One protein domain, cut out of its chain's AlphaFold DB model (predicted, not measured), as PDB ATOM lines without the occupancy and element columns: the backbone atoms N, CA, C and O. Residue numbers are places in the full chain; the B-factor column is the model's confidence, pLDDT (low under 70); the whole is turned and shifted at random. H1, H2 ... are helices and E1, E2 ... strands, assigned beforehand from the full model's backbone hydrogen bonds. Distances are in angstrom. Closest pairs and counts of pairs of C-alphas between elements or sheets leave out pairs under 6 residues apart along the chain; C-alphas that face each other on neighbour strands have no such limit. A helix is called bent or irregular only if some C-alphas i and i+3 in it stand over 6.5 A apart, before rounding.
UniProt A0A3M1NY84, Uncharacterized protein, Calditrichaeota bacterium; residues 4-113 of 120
ATOM      1  N   LEU A   4     307.286  86.760 238.914       82.00
ATOM      2  CA  LEU A   4     307.796  85.503 239.467       82.00
ATOM      3  C   LEU A   4     308.721  84.769 238.481       82.00
ATOM      4  O   LEU A   4     309.796  84.319 238.868       82.00
ATOM      5  N   ASN A   5     308.345  84.714 237.199       91.94
ATOM      6  CA  ASN A   5     309.157  84.064 236.169       91.94
ATOM      7  C   ASN A   5     310.481  84.804 235.916       91.94
ATOM      8  O   ASN A   5     311.499  84.165 235.668       91.94
ATOM      9  N   ILE A   6     310.483  86.138 236.007       95.62
ATOM     10  CA  ILE A   6     311.704  86.949 235.886       95.62
ATOM     11  C   ILE A   6     312.634  86.685 237.071       95.62
ATOM     12  O   ILE A   6     313.809  86.401 236.865       95.62
ATOM     13  N   THR A   7     312.114  86.717 238.302       95.75
ATOM     14  CA  THR A   7     312.910  86.426 239.504       95.75
ATOM     15  C   THR A   7     313.498  85.019 239.451       95.75
ATOM     16  O   THR A   7     314.680  84.845 239.741       95.75
ATOM     17  N   ARG A   8     312.712  84.018 239.025       96.06
ATOM     18  CA  ARG A   8     313.220  82.650 238.859       96.06
ATOM     19  C   ARG A   8     314.335  82.584 237.819       96.06
ATOM     20  O   ARG A   8     315.370  81.992 238.103       96.06
ATOM     21  N   ALA A   9     314.166  83.221 236.662       97.06
ATOM     22  CA  ALA A   9     315.208  83.250 235.641       97.06
ATOM     23  C   ALA A   9     316.491  83.934 236.121       97.06
ATOM     24  O   ALA A   9     317.570  83.408 235.878       97.06
ATOM     25  N   VAL A  10     316.406  85.040 236.867       97.50
ATOM     26  CA  VAL A  10     317.595  85.670 237.466       97.50
ATOM     27  C   VAL A  10     318.347  84.689 238.373       97.50
ATOM     28  O   VAL A  10     319.571  84.609 238.304       97.50
ATOM     29  N   GLU A  11     317.638  83.901 239.187       97.69
ATOM     30  CA  GLU A  11     318.270  82.878 240.030       97.69
ATOM     31  C   GLU A  11     318.922  81.758 239.213       97.69
ATOM     32  O   GLU A  11     320.017  81.314 239.562       97.69
ATOM     33  N   ILE A  12     318.296  81.341 238.109       97.25
ATOM     34  CA  ILE A  12     318.880  80.367 237.180       97.25
ATOM     35  C   ILE A  12     320.180  80.916 236.580       97.25
ATOM     36  O   ILE A  12     321.212  80.247 236.621       97.25
ATOM     37  N   PHE A  13     320.167  82.165 236.105       97.19
ATOM     38  CA  PHE A  13     321.346  82.834 235.552       97.19
ATOM     39  C   PHE A  13     322.494  82.961 236.557       97.19
ATOM     40  O   PHE A  13     323.659  82.851 236.186       97.19
ATOM     41  N   LYS A  14     322.186  83.182 237.836       94.94
ATOM     42  CA  LYS A  14     323.210  83.279 238.882       94.94
ATOM     43  C   LYS A  14     323.860  81.940 239.215       94.94
ATOM     44  O   LYS A  14     325.036  81.933 239.563       94.94
ATOM     45  N   LYS A  15     323.093  80.847 239.184       95.00
ATOM     46  CA  LYS A  15     323.505  79.562 239.772       95.00
ATOM     47  C   LYS A  15     323.894  78.501 238.753       95.00
ATOM     48  O   LYS A  15     324.741  77.673 239.067       95.00
ATOM     49  N   TYR A  16     323.255  78.495 237.586       96.00
ATOM     50  CA  TYR A  16     323.283  77.342 236.683       96.00
ATOM     51  C   TYR A  16     323.694  77.679 235.250       96.00
ATOM     52  O   TYR A  16     324.103  76.789 234.511       96.00
ATOM     53  N   VAL A  17     323.603  78.946 234.842       95.12
ATOM     54  CA  VAL A  17     324.103  79.377 233.532       95.12
ATOM     55  C   VAL A  17     325.630  79.446 233.559       95.12
ATOM     56  O   VAL A  17     326.221  80.018 234.479       95.12
ATOM     57  N   SER A  18     326.267  78.869 232.539       93.56
ATOM     58  CA  SER A  18     327.720  78.868 232.395       93.56
ATOM     59  C   SER A  18     328.240  80.277 232.138       93.56
ATOM     60  O   SER A  18     327.616  81.072 231.434       93.56
ATOM     61  N   ARG A  19     329.421  80.569 232.683       92.50
ATOM     62  CA  ARG A  19     330.143  81.810 232.406       92.50
ATOM     63  C   ARG A  19     331.044  81.653 231.174       92.50
ATOM     64  O   ARG A  19     331.549  80.552 230.945       92.50
ATOM     65  N   PRO A  20     331.277  82.730 230.405       93.88
ATOM     66  CA  PRO A  20     330.727  84.074 230.601       93.88
ATOM     67  C   PRO A  20     329.245  84.200 230.203       93.88
ATOM     68  O   PRO A  20     328.713  83.385 229.457       93.88
ATOM     69  N   VAL A  21     328.590  85.256 230.693       94.88
ATOM     70  CA  VAL A  21     327.288  85.748 230.201       94.88
ATOM     71  C   VAL A  21     327.503  87.129 229.601       94.88
ATOM     72  O   VAL A  21     328.107  87.987 230.244       94.88
ATOM     73  N   ARG A  22     326.983  87.387 228.401       94.69
ATOM     74  CA  ARG A  22     327.125  88.692 227.746       94.69
ATOM     75  C   ARG A  22     325.794  89.415 227.643       94.69
ATOM     76  O   ARG A  22     324.817  88.874 227.128       94.69
ATOM     77  N   LEU A  23     325.776  90.654 228.118       95.06
ATOM     78  CA  LEU A  23     324.650  91.564 227.973       95.06
ATOM     79  C   LEU A  23     324.963  92.558 226.859       95.06
ATOM     80  O   LEU A  23     325.927  93.309 226.958       95.06
ATOM     81  N   GLU A  24     324.141  92.588 225.815       93.44
ATOM     82  CA  GLU A  24     324.251  93.585 224.750       93.44
ATOM     83  C   GLU A  24     323.023  94.483 224.718       93.44
ATOM     84  O   GLU A  24     321.904  94.046 225.005       93.44
ATOM     85  N   ALA A  25     323.234  95.736 224.330       91.25
ATOM     86  CA  ALA A  25     322.167  96.668 224.025       91.25
ATOM     87  C   ALA A  25     322.393  97.265 222.639       91.25
ATOM     88  O   ALA A  25     323.388  97.943 222.383       91.25
ATOM     89  N   GLU A  26     321.441  97.020 221.747       88.50
ATOM     90  CA  GLU A  26     321.385  97.639 220.434       88.50
ATOM     91  C   GLU A  26     320.300  98.713 220.447       88.50
ATOM     92  O   GLU A  26     319.119  98.419 220.619       88.50
ATOM     93  N   CYS A  27     320.689  99.977 220.301       85.44
ATOM     94  CA  CYS A  27     319.794 101.108 220.498       85.44
ATOM     95  C   CYS A  27     319.805 102.052 219.294       85.44
ATOM     96  O   CYS A  27     320.851 102.340 218.714       85.44
ATOM     97  N   VAL A  28     318.636 102.580 218.930       84.31
ATOM     98  CA  VAL A  28     318.545 103.656 217.934       84.31
ATOM     99  C   VAL A  28     319.135 104.935 218.526       84.31
ATOM    100  O   VAL A  28     318.937 105.209 219.712       84.31
ATOM    101  N   GLY A  29     319.841 105.726 217.709       79.25
ATOM    102  CA  GLY A  29     320.554 106.936 218.147       79.25
ATOM    103  C   GLY A  29     319.730 107.881 219.032       79.25
ATOM    104  O   GLY A  29     320.216 108.351 220.057       79.25
ATOM    105  N   SER A  30     318.449 108.083 218.710       79.50
ATOM    106  CA  SER A  30     317.529 108.945 219.473       79.50
ATOM    107  C   SER A  30     317.187 108.440 220.881       79.50
ATOM    108  O   SER A  30     316.626 109.190 221.675       79.50
ATOM    109  N   LYS A  31     317.508 107.182 221.206       83.38
ATOM    110  CA  LYS A  31     317.217 106.527 222.491       83.38
ATOM    111  C   LYS A  31     318.457 106.220 223.325       83.38
ATOM    112  O   LYS A  31     318.317 105.806 224.473       83.38
ATOM    113  N   VAL A  32     319.651 106.486 222.794       85.44
ATOM    114  CA  VAL A  32     320.925 106.261 223.495       85.44
ATOM    115  C   VAL A  32     320.964 107.019 224.821       85.44
ATOM    116  O   VAL A  32     321.266 106.428 225.850       85.44
ATOM    117  N   ALA A  33     320.583 108.300 224.816       86.44
ATOM    118  CA  ALA A  33     320.596 109.127 226.022       86.44
ATOM    119  C   ALA A  33     319.603 108.648 227.097       86.44
ATOM    120  O   ALA A  33     319.875 108.784 228.287       86.44
ATOM    121  N   ASP A  34     318.459 108.088 226.694       88.88
ATOM    122  CA  ASP A  34     317.480 107.538 227.635       88.88
ATOM    123  C   ASP A  34     317.977 106.220 228.240       88.88
ATOM    124  O   ASP A  34     317.848 106.017 229.447       88.88
ATOM    125  N   LEU A  35     318.582 105.351 227.422       89.12
ATOM    126  CA  LEU A  35     319.162 104.094 227.891       89.12
ATOM    127  C   LEU A  35     320.329 104.337 228.855       89.12
ATOM    128  O   LEU A  35     320.371 103.716 229.913       89.12
ATOM    129  N   ASP A  36     321.247 105.241 228.510       89.88
ATOM    130  CA  ASP A  36     322.403 105.566 229.350       89.88
ATOM    131  C   ASP A  36     321.958 106.180 230.683       89.88
ATOM    132  O   ASP A  36     322.402 105.747 231.744       89.88
ATOM    133  N   ARG A  37     320.975 107.093 230.659       92.25
ATOM    134  CA  ARG A  37     320.382 107.650 231.882       92.25
ATOM    135  C   ARG A  37     319.776 106.564 232.769       92.25
ATOM    136  O   ARG A  37     320.027 106.553 233.970       92.25
ATOM    137  N   GLU A  38     318.989 105.656 232.197       93.44
ATOM    138  CA  GLU A  38     318.377 104.560 232.956       93.44
ATOM    139  C   GLU A  38     319.434 103.608 233.531       93.44
ATOM    140  O   GLU A  38     319.341 103.187 234.685       93.44
ATOM    141  N   TYR A  39     320.476 103.306 232.757       93.75
ATOM    142  CA  TYR A  39     321.573 102.453 233.195       93.75
ATOM    143  C   TYR A  39     322.369 103.088 234.343       93.75
ATOM    144  O   TYR A  39     322.626 102.420 235.350       93.75
ATOM    145  N   ILE A  40     322.683 104.384 234.249       94.69
ATOM    146  CA  ILE A  40     323.319 105.153 235.328       94.69
ATOM    147  C   ILE A  40     322.429 105.170 236.567       94.69
ATOM    148  O   ILE A  40     322.917 104.910 237.663       94.69
ATOM    149  N   ASN A  41     321.125 105.411 236.420       95.81
ATOM    150  CA  ASN A  41     320.202 105.443 237.555       95.81
ATOM    151  C   ASN A  41     320.168 104.112 238.321       95.81
ATOM    152  O   ASN A  41     320.072 104.112 239.546       95.81
ATOM    153  N   ARG A  42     320.249 102.981 237.614       94.62
ATOM    154  CA  ARG A  42     320.199 101.641 238.222       94.62
ATOM    155  C   ARG A  42     321.533 101.169 238.776       94.62
ATOM    156  O   ARG A  42     321.564 100.435 239.759       94.62
ATOM    157  N   THR A  43     322.635 101.542 238.132       95.12
ATOM    158  CA  THR A  43     323.953 100.957 238.423       95.12
ATOM    159  C   THR A  43     324.945 101.934 239.037       95.12
ATOM    160  O   THR A  43     325.973 101.491 239.545       95.12
ATOM    161  N   GLY A  44     324.695 103.241 238.950       93.81
ATOM    162  CA  GLY A  44     325.660 104.299 239.248       93.81
ATOM    163  C   GLY A  44     326.805 104.416 238.233       93.81
ATOM    164  O   GLY A  44     327.744 105.167 238.479       93.81
ATOM    165  N   ASN A  45     326.765 103.676 237.119       89.44
ATOM    166  CA  ASN A  45     327.838 103.604 236.128       89.44
ATOM    167  C   ASN A  45     327.340 104.024 234.744       89.44
ATOM    168  O   ASN A  45     326.192 103.769 234.393       89.44
ATOM    169  N   THR A  46     328.219 104.615 233.938       87.06
ATOM    170  CA  THR A  46     327.956 104.867 232.516       87.06
ATOM    171  C   THR A  46     328.089 103.580 231.707       87.06
ATOM    172  O   THR A  46     328.847 102.669 232.070       87.06
ATOM    173  N   ILE A  47     327.363 103.498 230.592       84.62
ATOM    174  CA  ILE A  47     327.526 102.395 229.645       84.62
ATOM    175  C   ILE A  47     328.938 102.449 229.042       84.62
ATOM    176  O   ILE A  47     329.359 103.461 228.483       84.62
ATOM    177  N   GLN A  48     329.676 101.343 229.155       79.06
ATOM    178  CA  GLN A  48     330.935 101.151 228.434       79.06
ATOM    179  C   GLN A  48     330.636 100.732 226.988       79.06
ATOM    180  O   GLN A  48     329.573 100.191 226.695       79.06
ATOM    181  N   THR A  49     331.570 100.974 226.068       75.12
ATOM    182  CA  THR A  49     331.358 100.681 224.641       75.12
ATOM    183  C   THR A  49     331.274  99.185 224.327       75.12
ATOM    184  O   THR A  49     330.674  98.817 223.319       75.12
ATOM    185  N   ASP A  50     331.833  98.307 225.169       81.00
ATOM    186  CA  ASP A  50     331.700  96.858 224.983       81.00
ATOM    187  C   ASP A  50     330.252  96.397 225.207       81.00
ATOM    188  O   ASP A  50     329.666  96.599 226.268       81.00
ATOM    189  N   GLY A  51     329.674  95.761 224.186       70.62
ATOM    190  CA  GLY A  51     328.289  95.291 224.199       70.62
ATOM    191  C   GLY A  51     327.256  96.382 223.914       70.62
ATOM    192  O   GLY A  51     326.061  96.090 223.933       70.62
ATOM    193  N   PHE A  52     327.680  97.615 223.620       80.62
ATOM    194  CA  PHE A  52     326.784  98.709 223.259       80.62
ATOM    195  C   PHE A  52     326.889  99.070 221.777       80.62
ATOM    196  O   PHE A  52     327.927  99.528 221.299       80.62
ATOM    197  N   TYR A  53     325.785  98.919 221.048       79.19
ATOM    198  CA  TYR A  53     325.732  99.164 219.609       79.19
ATOM    199  C   TYR A  53     324.675 100.220 219.290       79.19
ATOM    200  O   TYR A  53     323.504 100.085 219.640       79.19
ATOM    201  N   THR A  54     325.085 101.287 218.601       75.06
ATOM    202  CA  THR A  54     324.157 102.321 218.127       75.06
ATOM    203  C   THR A  54     323.793 102.069 216.670       75.06
ATOM    204  O   THR A  54     324.677 102.029 215.813       75.06
ATOM    205  N   ILE A  55     322.499 101.972 216.362       75.06
ATOM    206  CA  ILE A  55     322.023 101.957 214.975       75.06
ATOM    207  C   ILE A  55     321.697 103.389 214.557       75.06
ATOM    208  O   ILE A  55     320.915 104.077 215.223       75.06
ATOM    209  N   ARG A  56     322.309 103.841 213.454       59.69
ATOM    210  CA  ARG A  56     322.189 105.229 212.989       59.69
ATOM    211  C   ARG A  56     320.795 105.571 212.477       59.69
ATOM    212  O   ARG A  56     320.324 106.650 212.796       59.69
ATOM    213  N   GLU A  57     320.102 104.658 211.803       55.88
ATOM    214  CA  GLU A  57     318.720 104.862 211.356       55.88
ATOM    215  C   GLU A  57     318.011 103.511 211.267       55.88
ATOM    216  O   GLU A  57     318.486 102.581 210.619       55.88
ATOM    217  N   SER A  58     316.892 103.370 211.971       58.84
ATOM    218  CA  SER A  58     316.108 102.141 211.978       58.84
ATOM    219  C   SER A  58     314.644 102.473 212.218       58.84
ATOM    220  O   SER A  58     314.334 103.336 213.032       58.84
ATOM    221  N   SER A  59     313.736 101.745 211.565       58.03
ATOM    222  CA  SER A  59     312.305 101.744 211.901       58.03
ATOM    223  C   SER A  59     312.012 101.085 213.258       58.03
ATOM    224  O   SER A  59     310.853 100.982 213.661       58.03
ATOM    225  N   LYS A  60     313.046 100.610 213.967       55.69
ATOM    226  CA  LYS A  60     312.946 100.072 215.323       55.69
ATOM    227  C   LYS A  60     312.544 101.181 216.303       55.69
ATOM    228  O   LYS A  60     313.143 102.249 216.355       55.69
ATOM    229  N   TRP A  61     311.544 100.893 217.129       58.69
ATOM    230  CA  TRP A  61     310.944 101.856 218.060       58.69
ATOM    231  C   TRP A  61     311.639 101.924 219.435       58.69
ATOM    232  O   TRP A  61     311.179 102.646 220.318       58.69
ATOM    233  N   GLY A  62     312.735 101.189 219.654       68.44
ATOM    234  CA  GLY A  62     313.394 101.118 220.961       68.44
ATOM    235  C   GLY A  62     314.731 100.380 220.954       68.44
ATOM    236  O   GLY A  62     315.270 100.069 219.894       68.44
ATOM    237  N   ALA A  63     315.261 100.124 222.154       81.31
ATOM    238  CA  ALA A  63     316.463  99.320 222.345       81.31
ATOM    239  C   ALA A  63     316.123  97.823 222.338       81.31
ATOM    240  O   ALA A  63     315.197  97.384 223.026       81.31
ATOM    241  N   GLU A  64     316.888  97.048 221.581       87.81
ATOM    242  CA  GLU A  64     316.871  95.592 221.603       87.81
ATOM    243  C   GLU A  64     317.954  95.118 222.575       87.81
ATOM    244  O   GLU A  64     319.148  95.319 222.342       87.81
ATOM    245  N   LEU A  65     317.527  94.544 223.700       92.25
ATOM    246  CA  LEU A  65     318.428  94.093 224.753       92.25
ATOM    247  C   LEU A  65     318.578  92.575 224.684       92.25
ATOM    248  O   LEU A  65     317.596  91.831 224.788       92.25
ATOM    249  N   ARG A  66     319.818  92.130 224.492       93.62
ATOM    250  CA  ARG A  66     320.161  90.744 224.179       93.62
ATOM    251  C   ARG A  66     321.016  90.151 225.288       93.62
ATOM    252  O   ARG A  66     321.900  90.814 225.830       93.62
ATOM    253  N   ILE A  67     320.732  88.903 225.627       95.31
ATOM    254  CA  ILE A  67     321.438  88.135 226.650       95.31
ATOM    255  C   ILE A  67     322.013  86.908 225.957       95.31
ATOM    256  O   ILE A  67     321.241  86.064 225.508       95.31
ATOM    257  N   TYR A  68     323.335  86.807 225.873       95.06
ATOM    258  CA  TYR A  68     324.028  85.651 225.307       95.06
ATOM    259  C   TYR A  68     324.627  84.809 226.423       95.06
ATOM    260  O   TYR A  68     325.195  85.342 227.382       95.06
ATOM    261  N   PHE A  69     324.468  83.495 226.314       95.69
ATOM    262  CA  PHE A  69     324.872  82.566 227.357       95.69
ATOM    263  C   PHE A  69     325.041  81.144 226.814       95.69
ATOM    264  O   PHE A  69     324.598  80.815 225.716       95.69
ATOM    265  N   ASN A  70     325.669  80.304 227.633       94.81
ATOM    266  CA  ASN A  70     325.765  78.863 227.445       94.81
ATOM    267  C   ASN A  70     325.161  78.173 228.675       94.81
ATOM    268  O   ASN A  70     325.251  78.692 229.788       94.81
ATOM    269  N   CYS A  71     324.540  77.013 228.501       95.31
ATOM    270  CA  CYS A  71     324.000  76.225 229.608       95.31
ATOM    271  C   CYS A  71     323.843  74.754 229.206       95.31
ATOM    272  O   CYS A  71     324.060  74.415 228.044       95.31
ATOM    273  N   SER A  72     323.483  73.893 230.161       96.38
ATOM    274  CA  SER A  72     323.055  72.524 229.856       96.38
ATOM    275  C   SER A  72     321.623  72.495 229.310       96.38
ATOM    276  O   SER A  72     320.884  73.481 229.427       96.38
ATOM    277  N   ASP A  73     321.216  71.350 228.761       95.38
ATOM    278  CA  ASP A  73     319.865  71.143 228.227       95.38
ATOM    279  C   ASP A  73     318.788  71.283 229.318       95.38
ATOM    280  O   ASP A  73     317.718  71.842 229.074       95.38
ATOM    281  N   GLU A  74     319.070  70.862 230.556       96.94
ATOM    282  CA  GLU A  74     318.126  71.005 231.672       96.94
ATOM    283  C   GLU A  74     317.873  72.478 232.013       96.94
ATOM    284  O   GLU A  74     316.730  72.891 232.220       96.94
ATOM    285  N   VAL A  75     318.936  73.287 232.039       96.69
ATOM    286  CA  VAL A  75     318.843  74.732 232.293       96.69
ATOM    287  C   VAL A  75     318.138  75.442 231.138       96.69
ATOM    288  O   VAL A  75     317.339  76.353 231.368       96.69
ATOM    289  N   TYR A  76     318.395  75.007 229.902       95.81
ATOM    290  CA  TYR A  76     317.707  75.502 228.712       95.81
ATOM    291  C   TYR A  76     316.188  75.281 228.817       95.81
ATOM    292  O   TYR A  76     315.408  76.229 228.654       95.81
ATOM    293  N   GLU A  77     315.754  74.069 229.170       96.50
ATOM    294  CA  GLU A  77     314.332  73.765 229.352       96.50
ATOM    295  C   GLU A  77     313.721  74.516 230.541       96.50
ATOM    296  O   GLU A  77     312.582  74.984 230.469       96.50
ATOM    297  N   GLU A  78     314.468  74.725 231.627       96.19
ATOM    298  CA  GLU A  78     313.978  75.499 232.769       96.19
ATOM    299  C   GLU A  78     313.707  76.971 232.410       96.19
ATOM    300  O   GLU A  78     312.667  77.539 232.774       96.19
ATOM    301  N   LEU A  79     314.601  77.592 231.639       96.12
ATOM    302  CA  LEU A  79     314.410  78.949 231.127       96.12
ATOM    303  C   LEU A  79     313.218  79.022 230.159       96.12
ATOM    304  O   LEU A  79     312.416  79.961 230.236       96.12
ATOM    305  N   ARG A  80     313.025  78.012 229.304       95.50
ATOM    306  CA  ARG A  80     311.822  77.910 228.462       95.50
ATOM    307  C   ARG A  80     310.540  77.766 229.277       95.50
ATOM    308  O   ARG A  80     309.554  78.430 228.963       95.50
ATOM    309  N   ASN A  81     310.554  76.978 230.350       94.88
ATOM    310  CA  ASN A  81     309.416  76.817 231.261       94.88
ATOM    311  C   ASN A  81     309.080  78.112 232.017       94.88
ATOM    312  O   ASN A  81     307.919  78.369 232.335       94.88
ATOM    313  N   CYS A  82     310.061  78.997 232.222       93.69
ATOM    314  CA  CYS A  82     309.817  80.365 232.690       93.69
ATOM    315  C   CYS A  82     309.141  81.261 231.623       93.69
ATOM    316  O   CYS A  82     308.727  82.391 231.914       93.69
ATOM    317  N   GLY A  83     308.973  80.761 230.398       95.12
ATOM    318  CA  GLY A  83     308.300  81.419 229.281       95.12
ATOM    319  C   GLY A  83     309.225  82.255 228.401       95.12
ATOM    320  O   GLY A  83     308.731  83.116 227.670       95.12
ATOM    321  N   PHE A  84     310.546  82.070 228.492       95.56
ATOM    322  CA  PHE A  84     311.496  82.769 227.627       95.56
ATOM    323  C   PHE A  84     311.630  82.057 226.285       95.56
ATOM    324  O   PHE A  84     311.791  80.841 226.214       95.56
ATOM    325  N   HIS A  85     311.587  82.844 225.213       94.50
ATOM    326  CA  HIS A  85     312.024  82.378 223.909       94.50
ATOM    327  C   HIS A  85     313.553  82.422 223.868       94.50
ATOM    328  O   HIS A  85     314.139  83.478 224.115       94.50
ATOM    329  N   ILE A  86     314.167  81.274 223.590       93.94
ATOM    330  CA  ILE A  86     315.614  81.120 223.467       93.94
ATOM    331  C   ILE A  86     315.913  80.843 222.001       93.94
ATOM    332  O   ILE A  86     315.370  79.911 221.412       93.94
ATOM    333  N   GLU A  87     316.761  81.675 221.421       91.88
ATOM    334  CA  GLU A  87     317.278  81.498 220.077       91.88
ATOM    335  C   GLU A  87     318.576  80.689 220.125       91.88
ATOM    336  O   GLU A  87     319.391  80.863 221.033       91.88
ATOM    337  N   SER A  88     318.778  79.830 219.127       87.56
ATOM    338  CA  SER A  88     319.981  79.012 218.952       87.56
ATOM    339  C   SER A  88     320.433  79.026 217.490       87.56
ATOM    340  O   SER A  88     319.594  79.058 216.588       87.56
ATOM    341  N   GLY A  89     321.741  78.931 217.239       67.38
ATOM    342  CA  GLY A  89     322.272  78.622 215.901       67.38
ATOM    343  C   GLY A  89     322.320  79.781 214.892       67.38
ATOM    344  O   GLY A  89     322.354  79.529 213.690       67.38
ATOM    345  N   GLN A  90     322.334  81.038 215.342       56.03
ATOM    346  CA  GLN A  90     322.523  82.213 214.476       56.03
ATOM    347  C   GLN A  90     323.811  82.955 214.886       56.03
ATOM    348  O   GLN A  90     323.840  83.564 215.958       56.03
ATOM    349  N   PRO A  91     324.896  82.894 214.085       53.00
ATOM    350  CA  PRO A  91     326.225  83.330 214.497       53.00
ATOM    351  C   PRO A  91     326.354  84.853 214.386       53.00
ATOM    352  O   PRO A  91     326.888  85.375 213.414       53.00
ATOM    353  N   TYR A  92     325.861  85.577 215.390       58.44
ATOM    354  CA  TYR A  92     326.313  86.952 215.634       58.44
ATOM    355  C   TYR A  92     327.473  86.989 216.638       58.44
ATOM    356  O   TYR A  92     328.336  87.857 216.543       58.44
ATOM    357  N   ASN A  93     327.534  86.012 217.552       69.25
ATOM    358  CA  ASN A  93     328.649  85.818 218.471       69.25
ATOM    359  C   ASN A  93     328.928  84.307 218.643       69.25
ATOM    360  O   ASN A  93     328.113  83.623 219.263       69.25
ATOM    361  N   PRO A  94     330.022  83.767 218.073       77.31
ATOM    362  CA  PRO A  94     330.292  82.326 218.057       77.31
ATOM    363  C   PRO A  94     330.634  81.744 219.435       77.31
ATOM    364  O   PRO A  94     330.587  80.527 219.596       77.31
ATOM    365  N   ASP A  95     330.934  82.585 220.427       84.81
ATOM    366  CA  ASP A  95     331.282  82.143 221.783       84.81
ATOM    367  C   ASP A  95     330.050  81.712 222.604       84.81
ATOM    368  O   ASP A  95     330.179  81.154 223.698       84.81
ATOM    369  N   TYR A  96     328.842  81.957 222.083       89.62
ATOM    370  CA  TYR A  96     327.581  81.684 222.765       89.62
ATOM    371  C   TYR A  96     326.622  80.895 221.875       89.62
ATOM    372  O   TYR A  96     326.302  81.291 220.756       89.62
ATOM    373  N   VAL A  97     326.115  79.789 222.411       92.38
ATOM    374  CA  VAL A  97     325.163  78.899 221.738       92.38
ATOM    375  C   VAL A  97     323.750  79.482 221.771       92.38
ATOM    376  O   VAL A  97     322.996  79.318 220.807       92.38
ATOM    377  N   TYR A  98     323.397  80.174 222.861       94.00
ATOM    378  CA  TYR A  98     322.035  80.628 223.126       94.00
ATOM    379  C   TYR A  98     321.927  82.144 223.278       94.00
ATOM    380  O   TYR A  98     322.832  82.817 223.786       94.00
ATOM    381  N   ARG A  99     320.759  82.673 222.896       94.12
ATOM    382  CA  ARG A  99     320.389  84.076 223.089       94.12
ATOM    383  C   ARG A  99     318.949  84.229 223.568       94.12
ATOM    384  O   ARG A  99     318.048  83.577 223.055       94.12
ATOM    385  N   ILE A 100     318.716  85.154 224.495       95.00
ATOM    386  CA  ILE A 100     317.379  85.646 224.850       95.00
ATOM    387  C   ILE A 100     317.290  87.138 224.524       95.00
ATOM    388  O   ILE A 100     318.092  87.936 225.008       95.00
ATOM    389  N   ASN A 101     316.259  87.519 223.769       93.56
ATOM    390  CA  ASN A 101     315.901  88.913 223.503       93.56
ATOM    391  C   ASN A 101     314.735  89.321 224.412       93.56
ATOM    392  O   ASN A 101     313.565  89.108 224.089       93.56
ATOM    393  N   ASN A 102     315.042  89.859 225.595       94.31
ATOM    394  CA  ASN A 102     314.017  90.247 226.563       94.31
ATOM    395  C   ASN A 102     314.482  91.398 227.461       94.31
ATOM    396  O   ASN A 102     315.217  91.191 228.426       94.31
ATOM    397  N   ASN A 103     313.968  92.600 227.200       94.19
ATOM    398  CA  ASN A 103     314.370  93.803 227.930       94.19
ATOM    399  C   ASN A 103     314.093  93.724 229.438       94.19
ATOM    400  O   ASN A 103     314.862  94.265 230.227       94.19
ATOM    401  N   ARG A 104     313.016  93.048 229.864       95.38
ATOM    402  CA  ARG A 104     312.678  92.937 231.292       95.38
ATOM    403  C   ARG A 104     313.667  92.043 232.032       95.38
ATOM    404  O   ARG A 104     314.101  92.414 233.117       95.38
ATOM    405  N   LEU A 105     314.018  90.891 231.461       97.12
ATOM    406  CA  LEU A 105     315.028  90.008 232.049       97.12
ATOM    407  C   LEU A 105     316.408  90.665 232.016       97.12
ATOM    408  O   LEU A 105     317.126  90.591 233.004       97.12
ATOM    409  N   TRP A 106     316.749  91.349 230.924       97.06
ATOM    410  CA  TRP A 106     318.025  92.048 230.794       97.06
ATOM    411  C   TRP A 106     318.215  93.077 231.912       97.06
ATOM    412  O   TRP A 106     319.214  93.033 232.628       97.06
ATOM    413  N   TRP A 107     317.216  93.936 232.146       96.25
ATOM    414  CA  TRP A 107     317.260  94.893 233.253       96.25
ATOM    415  C   TRP A 107     317.278  94.210 234.619       96.25
ATOM    416  O   TRP A 107     318.034  94.628 235.485       96.25
ATOM    417  N   ALA A 108     316.525  93.123 234.800       97.56
ATOM    418  CA  ALA A 108     316.554  92.368 236.051       97.56
ATOM    419  C   ALA A 108     317.935  91.746 236.337       97.56
ATOM    420  O   ALA A 108     318.336  91.648 237.494       97.56
ATOM    421  N   LEU A 109     318.682  91.348 235.302       97.69
ATOM    422  CA  LEU A 109     320.063  90.881 235.437       97.69
ATOM    423  C   LEU A 109     321.020  92.027 235.790       97.69
ATOM    424  O   LEU A 109     321.910  91.833 236.619       97.69
ATOM    425  N   VAL A 110     320.815  93.219 235.222       96.88
ATOM    426  CA  VAL A 110     321.570  94.428 235.591       96.88
ATOM    427  C   VAL A 110     321.329  94.816 237.049       96.88
ATOM    428  O   VAL A 110     322.289  95.002 237.801       96.88
ATOM    429  N   ASP A 111     320.063  94.853 237.469       96.75
ATOM    430  CA  ASP A 111     319.661  95.102 238.859       96.75
ATOM    431  C   ASP A 111     320.251  94.033 239.803       96.75
ATOM    432  O   ASP A 111     320.561  94.302 240.962       96.75
ATOM    433  N   ALA A 112     320.459  92.813 239.296       96.31
ATOM    434  CA  ALA A 112     321.091  91.713 240.014       96.31
ATOM    435  C   ALA A 112     322.632  91.738 240.011       96.31
ATOM    436  O   ALA A 112     323.243  90.834 240.589       96.31
ATOM    437  N   GLY A 113     323.254  92.744 239.391       95.19
ATOM    438  CA  GLY A 113     324.695  92.988 239.444       95.19
ATOM    439  C   GLY A 113     325.461  92.726 238.147       95.19
ATOM    440  O   GLY A 113     326.642  93.063 238.095       95.19
TER     441      GLY A 113
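This is residues 4 to 113 of the 120 residues of an uncharacterized protein of Calditrichaeota bacterium (UniProt A0A3M1NY84). A twisted, curled wall of four strands has H2 and H4 over one face, H2 near one end of the long strand E1; H1 packs on H4, and H3 follows the opposite end of the sheet, after E3. Residues 89 to 93 loop out on the other side of the sheet from H4. The printed part has 110 residues, with four named helices and four named strands in the order H1 E1 H2 E2 E3 H3 E4 H4. The mixed sheet runs E2 E1 E3 E4, and the class is mixed, helices and strands. The whole is compact, with a radius of gyration of the C-alphas of 14.1 A and spans of 40 by 30 by 22 A.

H1, residues 4 to 15, is only just not on the sheet, with 4 pairs of C-alphas within 10 A. E1, residues 18 to 28, is an inner strand. H2, residues 29 to 43, is on the sheet at a height over the sheet of 9.7 A, over E1 and along the strands, at 19 degrees to E1 on the local plane. E2, residues 52 to 55, is an edge strand parallel to E1, with N 53 and O 25 2.9 A apart, within hydrogen-bond range. E1, H2 and E2 form a strand-helix-strand unit, two parallel neighbour strands with a helix between, and its crossover is right-handed. E3, residues 64 to 70, is antiparallel to E1, with N 66 and O 24 at 2.9 A. H3, residues 73 to 81, only just touches H1, with 3 pairs of C-alphas within 8 A; the closest C-alphas are those of Ala 9 and Leu 79, 6.3 A apart. E4, residues 98 to 101, is the other edge strand, antiparallel to E3, with N 100 and O 67 at 2.9 A. H4, residues 103 to 111, is on the same face as H2, forming two layers, helices on one face of a sheet. H4 touches H1 at a steep tilt of 53 degrees, the closest C-alphas being those of Ile 6 and Leu 105, 5.9 A apart. H2 and H4 touch only at their ends, the closest C-alphas being those of Arg 42 and Asp 111, 6.6 A apart. Every O i to N i+4 pair is within hydrogen-bond range in H1, H3 and H4; in H2, 9 of 11 are.

H1 begins at C-alpha 4 (307.796, 85.503, 239.467) and is 16.8 A long. E1 measures 30.1 A, H2 21.4 A, E2 10.1 A, E3 19.8 A, H3 12.3 A and E4 10.3 A. H2 is irregular: C-alphas 30 and 33 are 7.2 A apart. H4, 12.2 A long, ends at C-alpha 111 (319.661, 95.102, 238.859).

The C-alphas farthest apart, those of Ser 30 and Glu 74, are 39.9 A apart. The printed part has no cut. The link from H3 to E4, residues 82 to 97, is long. Mean pLDDT of the printed part is 88.1, and residues 56 to 62 and 89 to 93 are under 70.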